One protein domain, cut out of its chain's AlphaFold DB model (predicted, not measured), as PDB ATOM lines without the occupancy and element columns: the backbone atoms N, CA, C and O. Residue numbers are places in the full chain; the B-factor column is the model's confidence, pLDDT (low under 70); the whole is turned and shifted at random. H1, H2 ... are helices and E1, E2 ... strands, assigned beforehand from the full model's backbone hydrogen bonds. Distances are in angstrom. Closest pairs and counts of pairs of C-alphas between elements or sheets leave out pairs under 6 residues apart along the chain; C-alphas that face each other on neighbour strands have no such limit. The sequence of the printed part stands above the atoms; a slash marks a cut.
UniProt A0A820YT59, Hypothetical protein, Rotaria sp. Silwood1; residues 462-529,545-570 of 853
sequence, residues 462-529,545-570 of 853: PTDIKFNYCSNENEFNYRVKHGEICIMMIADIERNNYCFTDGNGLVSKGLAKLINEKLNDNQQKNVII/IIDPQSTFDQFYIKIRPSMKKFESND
ATOM      1  N   PRO A 462     -19.884  42.380  16.491       88.50
ATOM      2  CA  PRO A 462     -18.587  41.706  16.429       88.50
ATOM      3  C   PRO A 462     -18.444  40.660  17.539       88.50
ATOM      4  O   PRO A 462     -18.935  40.858  18.650       88.50
ATOM      5  N   THR A 463     -17.741  39.561  17.250       90.44
ATOM      6  CA  THR A 463     -17.448  38.514  18.254       90.44
ATOM      7  C   THR A 463     -15.984  38.473  18.693       90.44
ATOM      8  O   THR A 463     -15.671  37.854  19.710       90.44
ATOM      9  N   ASP A 464     -15.092  39.091  17.908       88.94
ATOM     10  CA  ASP A 464     -13.627  39.000  18.003       88.94
ATOM     11  C   ASP A 464     -13.060  37.567  17.912       88.94
ATOM     12  O   ASP A 464     -11.879  37.334  18.174       88.94
ATOM     13  N   ILE A 465     -13.877  36.589  17.502       94.81
ATOM     14  CA  ILE A 465     -13.450  35.201  17.313       94.81
ATOM     15  C   ILE A 465     -12.724  35.085  15.970       94.81
ATOM     16  O   ILE A 465     -13.313  35.321  14.912       94.81
ATOM     17  N   LYS A 466     -11.448  34.688  16.019       95.44
ATOM     18  CA  LYS A 466     -10.604  34.419  14.848       95.44
ATOM     19  C   LYS A 466     -10.444  32.920  14.627       95.44
ATOM     20  O   LYS A 466     -10.263  32.174  15.585       95.44
ATOM     21  N   PHE A 467     -10.484  32.505  13.365       97.06
ATOM     22  CA  PHE A 467     -10.435  31.099  12.976       97.06
ATOM     23  C   PHE A 467      -9.133  30.742  12.260       97.06
ATOM     24  O   PHE A 467      -8.649  31.494  11.412       97.06
ATOM     25  N   ASN A 468      -8.634  29.538  12.531       96.69
ATOM     26  CA  ASN A 468      -7.584  28.893  11.752       96.69
ATOM     27  C   ASN A 468      -8.218  28.136  10.577       96.69
ATOM     28  O   ASN A 468      -8.967  27.174  10.776       96.69
ATOM     29  N   TYR A 469      -7.935  28.575   9.348       95.69
ATOM     30  CA  TYR A 469      -8.406  27.884   8.148       95.69
ATOM     31  C   TYR A 469      -7.672  26.556   7.960       95.69
ATOM     32  O   TYR A 469      -6.446  26.525   7.910       95.69
ATOM     33  N   CYS A 470      -8.438  25.474   7.842       96.50
ATOM     34  CA  CYS A 470      -7.943  24.121   7.629       96.50
ATOM     35  C   CYS A 470      -8.177  23.715   6.174       96.50
ATOM     36  O   CYS A 470      -9.299  23.781   5.665       96.50
ATOM     37  N   SER A 471      -7.111  23.282   5.509       93.19
ATOM     38  CA  SER A 471      -7.123  22.951   4.078       93.19
ATOM     39  C   SER A 471      -7.717  21.575   3.771       93.19
ATOM     40  O   SER A 471      -8.181  21.335   2.659       93.19
ATOM     41  N   ASN A 472      -7.684  20.669   4.746       95.69
ATOM     42  CA  ASN A 472      -8.126  19.287   4.615       95.69
ATOM     43  C   ASN A 472      -8.669  18.752   5.946       95.69
ATOM     44  O   ASN A 472      -8.443  19.324   7.015       95.69
ATOM     45  N   GLU A 473      -9.377  17.628   5.873       95.81
ATOM     46  CA  GLU A 473     -10.070  17.029   7.012       95.81
ATOM     47  C   GLU A 473      -9.120  16.494   8.099       95.81
ATOM     48  O   GLU A 473      -9.420  16.615   9.284       95.81
ATOM     49  N   ASN A 474      -7.940  15.976   7.731       96.75
ATOM     50  CA  ASN A 474      -6.960  15.485   8.708       96.75
ATOM     51  C   ASN A 474      -6.418  16.625   9.579       96.75
ATOM     52  O   ASN A 474      -6.369  16.504  10.802       96.75
ATOM     53  N   GLU A 475      -6.047  17.744   8.950       97.06
ATOM     54  CA  GLU A 475      -5.628  18.964   9.644       97.06
ATOM     55  C   GLU A 475      -6.743  19.489  10.555       97.06
ATOM     56  O   GLU A 475      -6.500  19.783  11.726       97.06
ATOM     57  N   PHE A 476      -7.967  19.564  10.029       97.62
ATOM     58  CA  PHE A 476      -9.133  20.023  10.774       97.62
ATOM     59  C   PHE A 476      -9.384  19.168  12.023       97.62
ATOM     60  O   PHE A 476      -9.447  19.696  13.133       97.62
ATOM     61  N   ASN A 477      -9.452  17.845  11.864       96.31
ATOM     62  CA  ASN A 477      -9.701  16.912  12.961       96.31
ATOM     63  C   ASN A 477      -8.590  16.962  14.016       96.31
ATOM     64  O   ASN A 477      -8.877  16.929  15.214       96.31
ATOM     65  N   TYR A 478      -7.327  17.075  13.590       97.25
ATOM     66  CA  TYR A 478      -6.200  17.235  14.503       97.25
ATOM     67  C   TYR A 478      -6.331  18.523  15.324       97.25
ATOM     68  O   TYR A 478      -6.326  18.455  16.551       97.25
ATOM     69  N   ARG A 479      -6.491  19.684  14.682       97.56
ATOM     70  CA  ARG A 479      -6.524  20.989  15.368       97.56
ATOM     71  C   ARG A 479      -7.729  21.135  16.297       97.56
ATOM     72  O   ARG A 479      -7.564  21.541  17.446       97.56
ATOM     73  N   VAL A 480      -8.915  20.717  15.849       96.88
ATOM     74  CA  VAL A 480     -10.136  20.733  16.674       96.88
ATOM     75  C   VAL A 480      -9.965  19.861  17.921       96.88
ATOM     76  O   VAL A 480     -10.333  20.286  19.013       96.88
ATOM     77  N   LYS A 481      -9.348  18.676  17.799       95.38
ATOM     78  CA  LYS A 481      -9.062  17.795  18.948       95.38
ATOM     79  C   LYS A 481      -8.100  18.426  19.965       95.38
ATOM     80  O   LYS A 481      -8.142  18.066  21.137       95.38
ATOM     81  N   HIS A 482      -7.254  19.357  19.532       95.44
ATOM     82  CA  HIS A 482      -6.329  20.100  20.394       95.44
ATOM     83  C   HIS A 482      -6.905  21.444  20.878       95.44
ATOM     84  O   HIS A 482      -6.173  22.254  21.441       95.44
ATOM     85  N   GLY A 483      -8.211  21.678  20.700       94.00
ATOM     86  CA  GLY A 483      -8.907  22.854  21.227       94.00
ATOM     87  C   GLY A 483      -8.721  24.135  20.409       94.00
ATOM     88  O   GLY A 483      -9.054  25.214  20.896       94.00
ATOM     89  N   GLU A 484      -8.202  24.051  19.180       97.69
ATOM     90  CA  GLU A 484      -8.125  25.213  18.289       97.69
ATOM     91  C   GLU A 484      -9.503  25.597  17.724       97.69
ATOM     92  O   GLU A 484     -10.372  24.748  17.512       97.69
ATOM     93  N   ILE A 485      -9.681  26.891  17.425       98.00
ATOM     94  CA  ILE A 485     -10.874  27.410  16.747       98.00
ATOM     95  C   ILE A 485     -10.667  27.320  15.234       98.00
ATOM     96  O   ILE A 485      -9.879  28.075  14.659       98.00
ATOM     97  N   CYS A 486     -11.374  26.404  14.576       98.25
ATOM     98  CA  CYS A 486     -11.093  26.028  13.189       98.25
ATOM     99  C   CYS A 486     -12.231  26.347  12.221       98.25
ATOM    100  O   CYS A 486     -13.413  26.266  12.551       98.25
ATOM    101  N   ILE A 487     -11.872  26.664  10.981       97.75
ATOM    102  CA  ILE A 487     -12.811  26.744   9.863       97.75
ATOM    103  C   ILE A 487     -12.373  25.802   8.750       97.75
ATOM    104  O   ILE A 487     -11.193  25.737   8.421       97.75
ATOM    105  N   MET A 488     -13.325  25.096   8.146       97.12
ATOM    106  CA  MET A 488     -13.091  24.301   6.937       97.12
ATOM    107  C   MET A 488     -14.195  24.525   5.908       97.12
ATOM    108  O   MET A 488     -15.308  24.937   6.248       97.12
ATOM    109  N   MET A 489     -13.890  24.217   4.650       97.00
ATOM    110  CA  MET A 489     -14.876  24.198   3.575       97.00
ATOM    111  C   MET A 489     -15.411  22.777   3.355       97.00
ATOM    112  O   MET A 489     -14.634  21.829   3.306       97.00
ATOM    113  N   ILE A 490     -16.728  22.639   3.208       96.62
ATOM    114  CA  ILE A 490     -17.431  21.399   2.844       96.62
ATOM    115  C   ILE A 490     -18.219  21.616   1.545       96.62
ATOM    116  O   ILE A 490     -18.622  22.740   1.254       96.62
ATOM    117  N   ALA A 491     -18.428  20.564   0.751       97.25
ATOM    118  CA  ALA A 491     -19.101  20.664  -0.550       97.25
ATOM    119  C   ALA A 491     -20.572  21.078  -0.416       97.25
ATOM    120  O   ALA A 491     -21.215  20.705   0.557       97.25
ATOM    121  N   ASP A 492     -21.127  21.813  -1.378       97.50
ATOM    122  CA  ASP A 492     -22.577  22.019  -1.464       97.50
ATOM    123  C   ASP A 492     -23.313  20.723  -1.838       97.50
ATOM    124  O   ASP A 492     -22.756  19.840  -2.491       97.50
ATOM    125  N   ILE A 493     -24.574  20.605  -1.413       96.50
ATOM    126  CA  ILE A 493     -25.457  19.520  -1.848       96.50
ATOM    127  C   ILE A 493     -26.201  20.008  -3.086       96.50
ATOM    128  O   ILE A 493     -27.093  20.847  -2.983       96.50
ATOM    129  N   GLU A 494     -25.850  19.479  -4.253       95.25
ATOM    130  CA  GLU A 494     -26.425  19.894  -5.533       95.25
ATOM    131  C   GLU A 494     -27.165  18.740  -6.221       95.25
ATOM    132  O   GLU A 494     -26.721  17.591  -6.206       95.25
ATOM    133  N   ARG A 495     -28.310  19.044  -6.840       94.00
ATOM    134  CA  ARG A 495     -29.071  18.116  -7.692       94.00
ATOM    135  C   ARG A 495     -29.869  18.919  -8.718       94.00
ATOM    136  O   ARG A 495     -30.400  19.974  -8.389       94.00
ATOM    137  N   ASN A 496     -29.969  18.427  -9.953       91.19
ATOM    138  CA  ASN A 496     -30.776  19.043 -11.018       91.19
ATOM    139  C   ASN A 496     -30.489  20.545 -11.241       91.19
ATOM    140  O   ASN A 496     -31.410  21.323 -11.471       91.19
ATOM    141  N   ASN A 497     -29.216  20.953 -11.167       90.56
ATOM    142  CA  ASN A 497     -28.758  22.350 -11.263       90.56
ATOM    143  C   ASN A 497     -29.225  23.281 -10.129       90.56
ATOM    144  O   ASN A 497     -29.072  24.498 -10.236       90.56
ATOM    145  N   TYR A 498     -29.756  22.732  -9.037       93.81
ATOM    146  CA  TYR A 498     -30.079  23.477  -7.828       93.81
ATOM    147  C   TYR A 498     -29.150  23.089  -6.681       93.81
ATOM    148  O   TYR A 498     -28.863  21.912  -6.462       93.81
ATOM    149  N   CYS A 499     -28.740  24.089  -5.904       96.06
ATOM    150  CA  CYS A 499     -28.049  23.892  -4.638       96.06
ATOM    151  C   CYS A 499     -29.075  23.832  -3.496       96.06
ATOM    152  O   CYS A 499     -29.812  24.786  -3.260       96.06
ATOM    153  N   PHE A 500     -29.130  22.705  -2.786       97.50
ATOM    154  CA  PHE A 500     -30.023  22.452  -1.647       97.50
ATOM    155  C   PHE A 500     -29.464  22.995  -0.325       97.50
ATOM    156  O   PHE A 500     -30.158  22.986   0.688       97.50
ATOM    157  N   THR A 501     -28.224  23.483  -0.331       97.19
ATOM    158  CA  THR A 501     -27.544  24.081   0.827       97.19
ATOM    159  C   THR A 501     -27.055  25.501   0.552       97.19
ATOM    160  O   THR A 501     -26.128  25.955   1.221       97.19
ATOM    161  N   ASP A 502     -27.650  26.202  -0.421       96.44
ATOM    162  CA  ASP A 502     -27.171  27.511  -0.886       96.44
ATOM    163  C   ASP A 502     -27.129  28.526   0.262       96.44
ATOM    164  O   ASP A 502     -28.162  28.991   0.739       96.44
ATOM    165  N   GLY A 503     -25.925  28.844   0.738       96.81
ATOM    166  CA  GLY A 503     -25.722  29.776   1.843       96.81
ATOM    167  C   GLY A 503     -25.816  29.169   3.248       96.81
ATOM    168  O   GLY A 503     -25.696  29.929   4.211       96.81
ATOM    169  N   ASN A 504     -25.972  27.847   3.402       98.00
ATOM    170  CA  ASN A 504     -26.104  27.177   4.701       98.00
ATOM    171  C   ASN A 504     -24.850  26.380   5.117       98.00
ATOM    172  O   ASN A 504     -24.455  25.420   4.457       98.00
ATOM    173  N   GLY A 505     -24.242  26.746   6.246       98.12
ATOM    174  CA  GLY A 505     -23.098  26.064   6.861       98.12
ATOM    175  C   GLY A 505     -23.410  25.495   8.247       98.12
ATOM    176  O   GLY A 505     -24.547  25.531   8.716       98.12
ATOM    177  N   LEU A 506     -22.380  24.998   8.933       98.25
ATOM    178  CA  LEU A 506     -22.503  24.350  10.244       98.25
ATOM    179  C   LEU A 506     -21.634  25.030  11.306       98.25
ATOM    180  O   LEU A 506     -20.568  25.563  10.994       98.25
ATOM    181  N   VAL A 507     -22.062  24.966  12.566       98.56
ATOM    182  CA  VAL A 507     -21.326  25.453  13.742       98.56
ATOM    183  C   VAL A 507     -21.339  24.429  14.865       98.56
ATOM    184  O   VAL A 507     -22.381  23.889  15.218       98.56
ATOM    185  N   SER A 508     -20.181  24.162  15.461       98.44
ATOM    186  CA  SER A 508     -20.093  23.270  16.624       98.44
ATOM    187  C   SER A 508     -20.862  23.804  17.844       98.44
ATOM    188  O   SER A 508     -20.958  25.019  18.045       98.44
ATOM    189  N   LYS A 509     -21.354  22.909  18.707       97.69
ATOM    190  CA  LYS A 509     -22.053  23.265  19.958       97.69
ATOM    191  C   LYS A 509     -21.185  24.108  20.898       97.69
ATOM    192  O   LYS A 509     -21.689  25.068  21.480       97.69
ATOM    193  N   GLY A 510     -19.895  23.777  21.029       97.25
ATOM    194  CA  GLY A 510     -18.952  24.538  21.857       97.25
ATOM    195  C   GLY A 510     -18.777  25.974  21.368       97.25
ATOM    196  O   GLY A 510     -18.908  26.921  22.144       97.25
ATOM    197  N   LEU A 511     -18.603  26.160  20.057       97.81
ATOM    198  CA  LEU A 511     -18.519  27.498  19.474       97.81
ATOM    199  C   LEU A 511     -19.836  28.282  19.562       97.81
ATOM    200  O   LEU A 511     -19.802  29.473  19.850       97.81
ATOM    201  N   ALA A 512     -20.994  27.651  19.345       96.94
ATOM    202  CA  ALA A 512     -22.288  28.327  19.478       96.94
ATOM    203  C   ALA A 512     -22.490  28.889  20.899       96.94
ATOM    204  O   ALA A 512     -22.952  30.020  21.072       96.94
ATOM    205  N   LYS A 513     -22.060  28.135  21.920       95.12
ATOM    206  CA  LYS A 513     -22.026  28.605  23.309       95.12
ATOM    207  C   LYS A 513     -21.105  29.820  23.474       95.12
ATOM    208  O   LYS A 513     -21.545  30.823  24.030       95.12
ATOM    209  N   LEU A 514     -19.884  29.760  22.936       95.12
ATOM    210  CA  LEU A 514     -18.920  30.868  22.988       95.12
ATOM    211  C   LEU A 514     -19.445  32.137  22.290       95.12
ATOM    212  O   LEU A 514     -19.315  33.237  22.822       95.12
ATOM    213  N   ILE A 515     -20.084  31.998  21.122       94.94
ATOM    214  CA  ILE A 515     -20.736  33.117  20.423       94.94
ATOM    215  C   ILE A 515     -21.820  33.727  21.318       94.94
ATOM    216  O   ILE A 515     -21.889  34.948  21.453       94.94
ATOM    217  N   ASN A 516     -22.654  32.899  21.954       91.00
ATOM    218  CA  ASN A 516     -23.715  33.380  22.836       91.00
ATOM    219  C   ASN A 516     -23.163  34.155  24.047       91.00
ATOM    220  O   ASN A 516     -23.725  35.181  24.421       91.00
ATOM    221  N   GLU A 517     -22.053  33.705  24.636       90.00
ATOM    222  CA  GLU A 517     -21.358  34.416  25.719       90.00
ATOM    223  C   GLU A 517     -20.884  35.806  25.255       90.00
ATOM    224  O   GLU A 517     -21.235  36.808  25.877       90.00
ATOM    225  N   LYS A 518     -20.225  35.891  24.091       89.31
ATOM    226  CA  LYS A 518     -19.761  37.163  23.500       89.31
ATOM    227  C   LYS A 518     -20.886  38.144  23.163       89.31
ATOM    228  O   LYS A 518     -20.713  39.356  23.284       89.31
ATOM    229  N   LEU A 519     -22.039  37.645  22.720       84.19
ATOM    230  CA  LEU A 519     -23.200  38.492  22.428       84.19
ATOM    231  C   LEU A 519     -23.880  38.995  23.713       84.19
ATOM    232  O   LEU A 519     -24.322  40.144  23.760       84.19
ATOM    233  N   ASN A 520     -23.932  38.168  24.761       74.62
ATOM    234  CA  ASN A 520     -24.562  38.506  26.041       74.62
ATOM    235  C   ASN A 520     -23.762  39.517  26.874       74.62
ATOM    236  O   ASN A 520     -24.372  40.292  27.612       74.62
ATOM    237  N   ASP A 521     -22.435  39.553  26.727       61.47
ATOM    238  CA  ASP A 521     -21.593  40.607  27.313       61.47
ATOM    239  C   ASP A 521     -21.993  42.008  26.804       61.47
ATOM    240  O   ASP A 521     -21.745  43.010  27.476       61.47
ATOM    241  N   ASN A 522     -22.672  42.082  25.649       52.81
ATOM    242  CA  ASN A 522     -23.055  43.333  25.006       52.81
ATOM    243  C   ASN A 522     -24.497  43.799  25.304       52.81
ATOM    244  O   ASN A 522     -24.661  45.004  25.475       52.81
ATOM    245  N   GLN A 523     -25.529  42.936  25.408       45.53
ATOM    246  CA  GLN A 523     -26.900  43.271  25.889       45.53
ATOM    247  C   GLN A 523     -27.697  42.015  26.329       45.53
ATOM    248  O   GLN A 523     -27.539  40.966  25.724       45.53
ATOM    249  N   GLN A 524     -28.579  42.161  27.345       48.03
ATOM    250  CA  GLN A 524     -29.566  41.200  27.914       48.03
ATOM    251  C   GLN A 524     -29.260  39.689  27.787       48.03
ATOM    252  O   GLN A 524     -29.434  39.099  26.730       48.03
ATOM    253  N   LYS A 525     -28.963  39.048  28.933       50.41
ATOM    254  CA  LYS A 525     -28.720  37.600  29.108       50.41
ATOM    255  C   LYS A 525     -29.802  36.716  28.458       50.41
ATOM    256  O   LYS A 525     -30.780  36.352  29.116       50.41
ATOM    257  N   ASN A 526     -29.604  36.298  27.211       54.47
ATOM    258  CA  ASN A 526     -30.331  35.172  26.633       54.47
ATOM    259  C   ASN A 526     -29.667  33.875  27.108       54.47
ATOM    260  O   ASN A 526     -28.546  33.545  26.717       54.47
ATOM    261  N   VAL A 527     -30.366  33.140  27.977       64.06
ATOM    262  CA  VAL A 527     -29.890  31.864  28.550       64.06
ATOM    263  C   VAL A 527     -29.842  30.748  27.493       64.06
ATOM    264  O   VAL A 527     -29.083  29.794  27.632       64.06
ATOM    265  N   ILE A 528     -30.631  30.865  26.422       83.62
ATOM    266  CA  ILE A 528     -30.762  29.844  25.376       83.62
ATOM    267  C   ILE A 528     -29.742  30.108  24.271       83.62
ATOM    268  O   ILE A 528     -29.682  31.220  23.755       83.62
ATOM    269  N   ILE A 529     -28.992  29.076  23.878       91.88
ATOM    270  CA  ILE A 529     -28.095  29.115  22.717       91.88
ATOM    271  C   ILE A 529     -28.948  29.084  21.435       91.88
ATOM    272  O   ILE A 529     -29.696  28.118  21.249       91.88
ATOM    273  N   ILE A 545     -25.846  26.701  11.141       98.25
ATOM    274  CA  ILE A 545     -26.714  25.993  12.092       98.25
ATOM    275  C   ILE A 545     -25.912  25.026  12.956       98.25
ATOM    276  O   ILE A 545     -24.835  24.588  12.553       98.25
ATOM    277  N   ILE A 546     -26.415  24.706  14.148       98.12
ATOM    278  CA  ILE A 546     -25.726  23.779  15.057       98.12
ATOM    279  C   ILE A 546     -25.473  22.437  14.353       98.12
ATOM    280  O   ILE A 546     -26.407  21.801  13.875       98.12
ATOM    281  N   ASP A 547     -24.212  22.000  14.328       97.31
ATOM    282  CA  ASP A 547     -23.808  20.683  13.843       97.31
ATOM    283  C   ASP A 547     -24.280  19.622  14.857       97.31
ATOM    284  O   ASP A 547     -23.784  19.611  16.000       97.31
ATOM    285  N   PRO A 548     -25.220  18.724  14.497       95.25
ATOM    286  CA  PRO A 548     -25.729  17.705  15.416       95.25
ATOM    287  C   PRO A 548     -24.628  16.795  15.958       95.25
ATOM    288  O   PRO A 548     -24.705  16.376  17.119       95.25
ATOM    289  N   GLN A 549     -23.608  16.520  15.140       93.31
ATOM    290  CA  GLN A 549     -22.528  15.580  15.437       93.31
ATOM    291  C   GLN A 549     -21.455  16.188  16.344       93.31
ATOM    292  O   GLN A 549     -20.627  15.465  16.891       93.31
ATOM    293  N   SER A 550     -21.471  17.509  16.528       96.12
ATOM    294  CA  SER A 550     -20.480  18.195  17.352       96.12
ATOM    295  C   SER A 550     -20.699  18.009  18.855       96.12
ATOM    296  O   SER A 550     -21.818  17.772  19.331       96.12
ATOM    297  N   THR A 551     -19.624  18.180  19.618       95.31
ATOM    298  CA  THR A 551     -19.612  18.200  21.088       95.31
ATOM    299  C   THR A 551     -19.341  19.618  21.624       95.31
ATOM    300  O   THR A 551     -19.066  20.551  20.866       95.31
ATOM    301  N   PHE A 552     -19.495  19.828  22.938       95.62
ATOM    302  CA  PHE A 552     -19.347  21.155  23.567       95.62
ATOM    303  C   PHE A 552     -17.890  21.600  23.784       95.62
ATOM    304  O   PHE A 552     -17.657  22.761  24.106       95.62
ATOM    305  N   ASP A 553     -16.930  20.698  23.611       95.81
ATOM    306  CA  ASP A 553     -15.479  20.923  23.662       95.81
ATOM    307  C   ASP A 553     -14.863  21.201  22.280       95.81
ATOM    308  O   ASP A 553     -13.673  21.487  22.177       95.81
ATOM    309  N   GLN A 554     -15.666  21.148  21.213       97.56
ATOM    310  CA  GLN A 554     -15.238  21.460  19.852       97.56
ATOM    311  C   GLN A 554     -15.586  22.902  19.475       97.56
ATOM    312  O   GLN A 554     -16.685  23.381  19.773       97.56
ATOM    313  N   PHE A 555     -14.673  23.566  18.758       98.19
ATOM    314  CA  PHE A 555     -14.816  24.963  18.350       98.19
ATOM    315  C   PHE A 555     -14.554  25.136  16.853       98.19
ATOM    316  O   PHE A 555     -13.437  25.394  16.419       98.19
ATOM    317  N   TYR A 556     -15.587  24.991  16.031       98.50
ATOM    318  CA  TYR A 556     -15.444  25.163  14.590       98.50
ATOM    319  C   TYR A 556     -16.695  25.659  13.880       98.50
ATOM    320  O   TYR A 556     -17.821  25.493  14.366       98.50
ATOM    321  N   ILE A 557     -16.479  26.175  12.667       98.38
ATOM    322  CA  ILE A 557     -17.514  26.299  11.636       98.38
ATOM    323  C   ILE A 557     -17.115  25.545  10.363       98.38
ATOM    324  O   ILE A 557     -15.938  25.469  10.008       98.38
ATOM    325  N   LYS A 558     -18.108  25.016   9.651       98.00
ATOM    326  CA  LYS A 558     -17.953  24.450   8.306       98.00
ATOM    327  C   LYS A 558     -18.733  25.330   7.332       98.00
ATOM    328  O   LYS A 558     -19.938  25.512   7.501       98.00
ATOM    329  N   ILE A 559     -18.052  25.894   6.342       97.75
ATOM    330  CA  ILE A 559     -18.644  26.776   5.323       97.75
ATOM    331  C   ILE A 559     -18.710  26.075   3.965       97.75
ATOM    332  O   ILE A 559     -17.986  25.113   3.735       97.75
ATOM    333  N   ARG A 560     -19.555  26.559   3.053       97.75
ATOM    334  CA  ARG A 560     -19.742  25.976   1.713       97.75
ATOM    335  C   ARG A 560     -19.293  26.914   0.586       97.75
ATOM    336  O   ARG A 560     -19.258  28.130   0.810       97.75
ATOM    337  N   PRO A 561     -18.974  26.399  -0.618       97.44
ATOM    338  CA  PRO A 561     -18.686  27.217  -1.798       97.44
ATOM    339  C   PRO A 561     -19.748  28.288  -2.069       97.44
ATOM    340  O   PRO A 561     -19.397  29.451  -2.267       97.44
ATOM    341  N   SER A 562     -21.033  27.941  -1.964       96.62
ATOM    342  CA  SER A 562     -22.171  28.857  -2.113       96.62
ATOM    343  C   SER A 562     -22.099  30.064  -1.174       96.62
ATOM    344  O   SER A 562     -22.503  31.168  -1.544       96.62
ATOM    345  N   MET A 563     -21.506  29.925   0.017       97.44
ATOM    346  CA  MET A 563     -21.327  31.022   0.977       97.44
ATOM    347  C   MET A 563     -20.190  31.974   0.587       97.44
ATOM    348  O   MET A 563     -20.230  33.156   0.944       97.44
ATOM    349  N   LYS A 564     -19.172  31.492  -0.136       96.56
ATOM    350  CA  LYS A 564     -17.966  32.251  -0.482       96.56
ATOM    351  C   LYS A 564     -18.228  33.167  -1.671       96.56
ATOM    352  O   LYS A 564     -18.467  32.736  -2.792       96.56
ATOM    353  N   LYS A 565     -18.196  34.473  -1.422       94.75
ATOM    354  CA  LYS A 565     -18.560  35.497  -2.407       94.75
ATOM    355  C   LYS A 565     -17.341  36.157  -3.067       94.75
ATOM    356  O   LYS A 565     -17.483  36.665  -4.177       94.75
ATOM    357  N   PHE A 566     -16.194  36.162  -2.387       95.06
ATOM    358  CA  PHE A 566     -14.868  36.565  -2.880       95.06
ATOM    359  C   PHE A 566     -13.766  35.992  -1.964       95.06
ATOM    360  O   PHE A 566     -14.064  35.460  -0.892       95.06
ATOM    361  N   GLU A 567     -12.501  36.080  -2.377       94.56
ATOM    362  CA  GLU A 567     -11.355  35.633  -1.568       94.56
ATOM    363  C   GLU A 567     -10.947  36.699  -0.544       94.56
ATOM    364  O   GLU A 567     -10.790  37.870  -0.889       94.56
ATOM    365  N   SER A 568     -10.736  36.305   0.711       93.06
ATOM    366  CA  SER A 568     -10.210  37.176   1.767       93.06
ATOM    367  C   SER A 568      -9.595  36.327   2.880       93.06
ATOM    368  O   SER A 568     -10.057  35.215   3.127       93.06
ATOM    369  N   ASN A 569      -8.581  36.865   3.559       89.62
ATOM    370  CA  ASN A 569      -7.842  36.165   4.617       89.62
ATOM    371  C   ASN A 569      -8.257  36.589   6.035       89.62
ATOM    372  O   ASN A 569      -7.722  36.065   7.010       89.62
ATOM    373  N   ASP A 570      -9.191  37.535   6.175       91.31
ATOM    374  CA  ASP A 570      -9.686  37.946   7.489       91.31
ATOM    375  C   ASP A 570     -10.772  36.977   7.982       91.31
ATOM    376  O   ASP A 570     -11.968  37.164   7.749       91.31
TER     377      ASP A 570
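This is residues 462 to 529 and 545 to 570 of the 853 residues of the protein "Hypothetical protein" of Rotaria sp. Silwood1 (UniProt A0A820YT59). A short three-stranded sheet, E2, E4 and E3, has H1 by its edge strand E2 and H2 going off from one end, while the loop of residues 490 to 503 reaches out beyond the other end; both helices only graze the sheet, and E1 lies away from it near H2. The printed part has 94 residues, with two named helices and four named strands in the order E1 H1 E2 E3 H2 E4. The sheet is mixed, E2 and E4 parallel, E4 and E3 antiparallel; the class is mixed, helices and strands, with under half of the residues, 38 of 94, in named elements. The whole is only just compact, close to loose, with a radius of gyration of the C-alphas of 14.5 A, and elongated, spanning 44 by 29 by 28 A.

Find C-alpha 462 at (-18.587, 41.706, 16.429); from there E1 runs through residues 462 to 466, 10.9 A. Look next at H1, residues 473 to 481, 12.0 A, beginning at (-10.070, 17.029, 7.012). E2 follows at residues 486 to 489, 10.5 A, and E3 at residues 504 to 507, 10.4 A. H2, residues 509 to 520, is the longest helix at 16.6 A. Beyond the cut, E4 takes residues 556 to 559, 9.9 A, and ends at (-18.644, 26.776, 5.323).

Begin with the inner strand E4. Beside it, E2 is parallel at 19 degrees, with N 559 and O 488 2.9 A apart, within hydrogen-bond range. E3 is antiparallel to E4 at 170 degrees, with N 506 and O 558 within hydrogen-bond range at 2.9 A. Next to E2 you find residues 468 to 469 paired with 486 to 487, parallel; next to E3, residues 545 to 546 pair with 506 to 507, also parallel. H1 grazes the sheet with residues 473 to 480; its closest C-alphas to E2 are those of Val 480 and Cys 486, 6.4 A. H2 grazes it with residues 509 to 512; the C-alphas of Leu 511 and Tyr 556 of E4 are its closest, 6.2 A. H1 and H2 are apart. E1 pairs with no named strand; its closest C-alpha pair with H2 is Thr 463 and Lys 518, 5.9 A. In both helices every O i to N i+4 pair is within hydrogen-bond range.

Look for the farthest C-alphas at Asn 496 and Asp 521, 44.9 A apart. Residues 530 to 544 are not printed, and C-alphas 529 and 545 stand 11.2 A apart across the cut. Of the links printed whole, E2 to E3 is long, with 14 residues. Confidence is low at residues 521 to 527, under 70; the mean pLDDT of the printed part is 92.1.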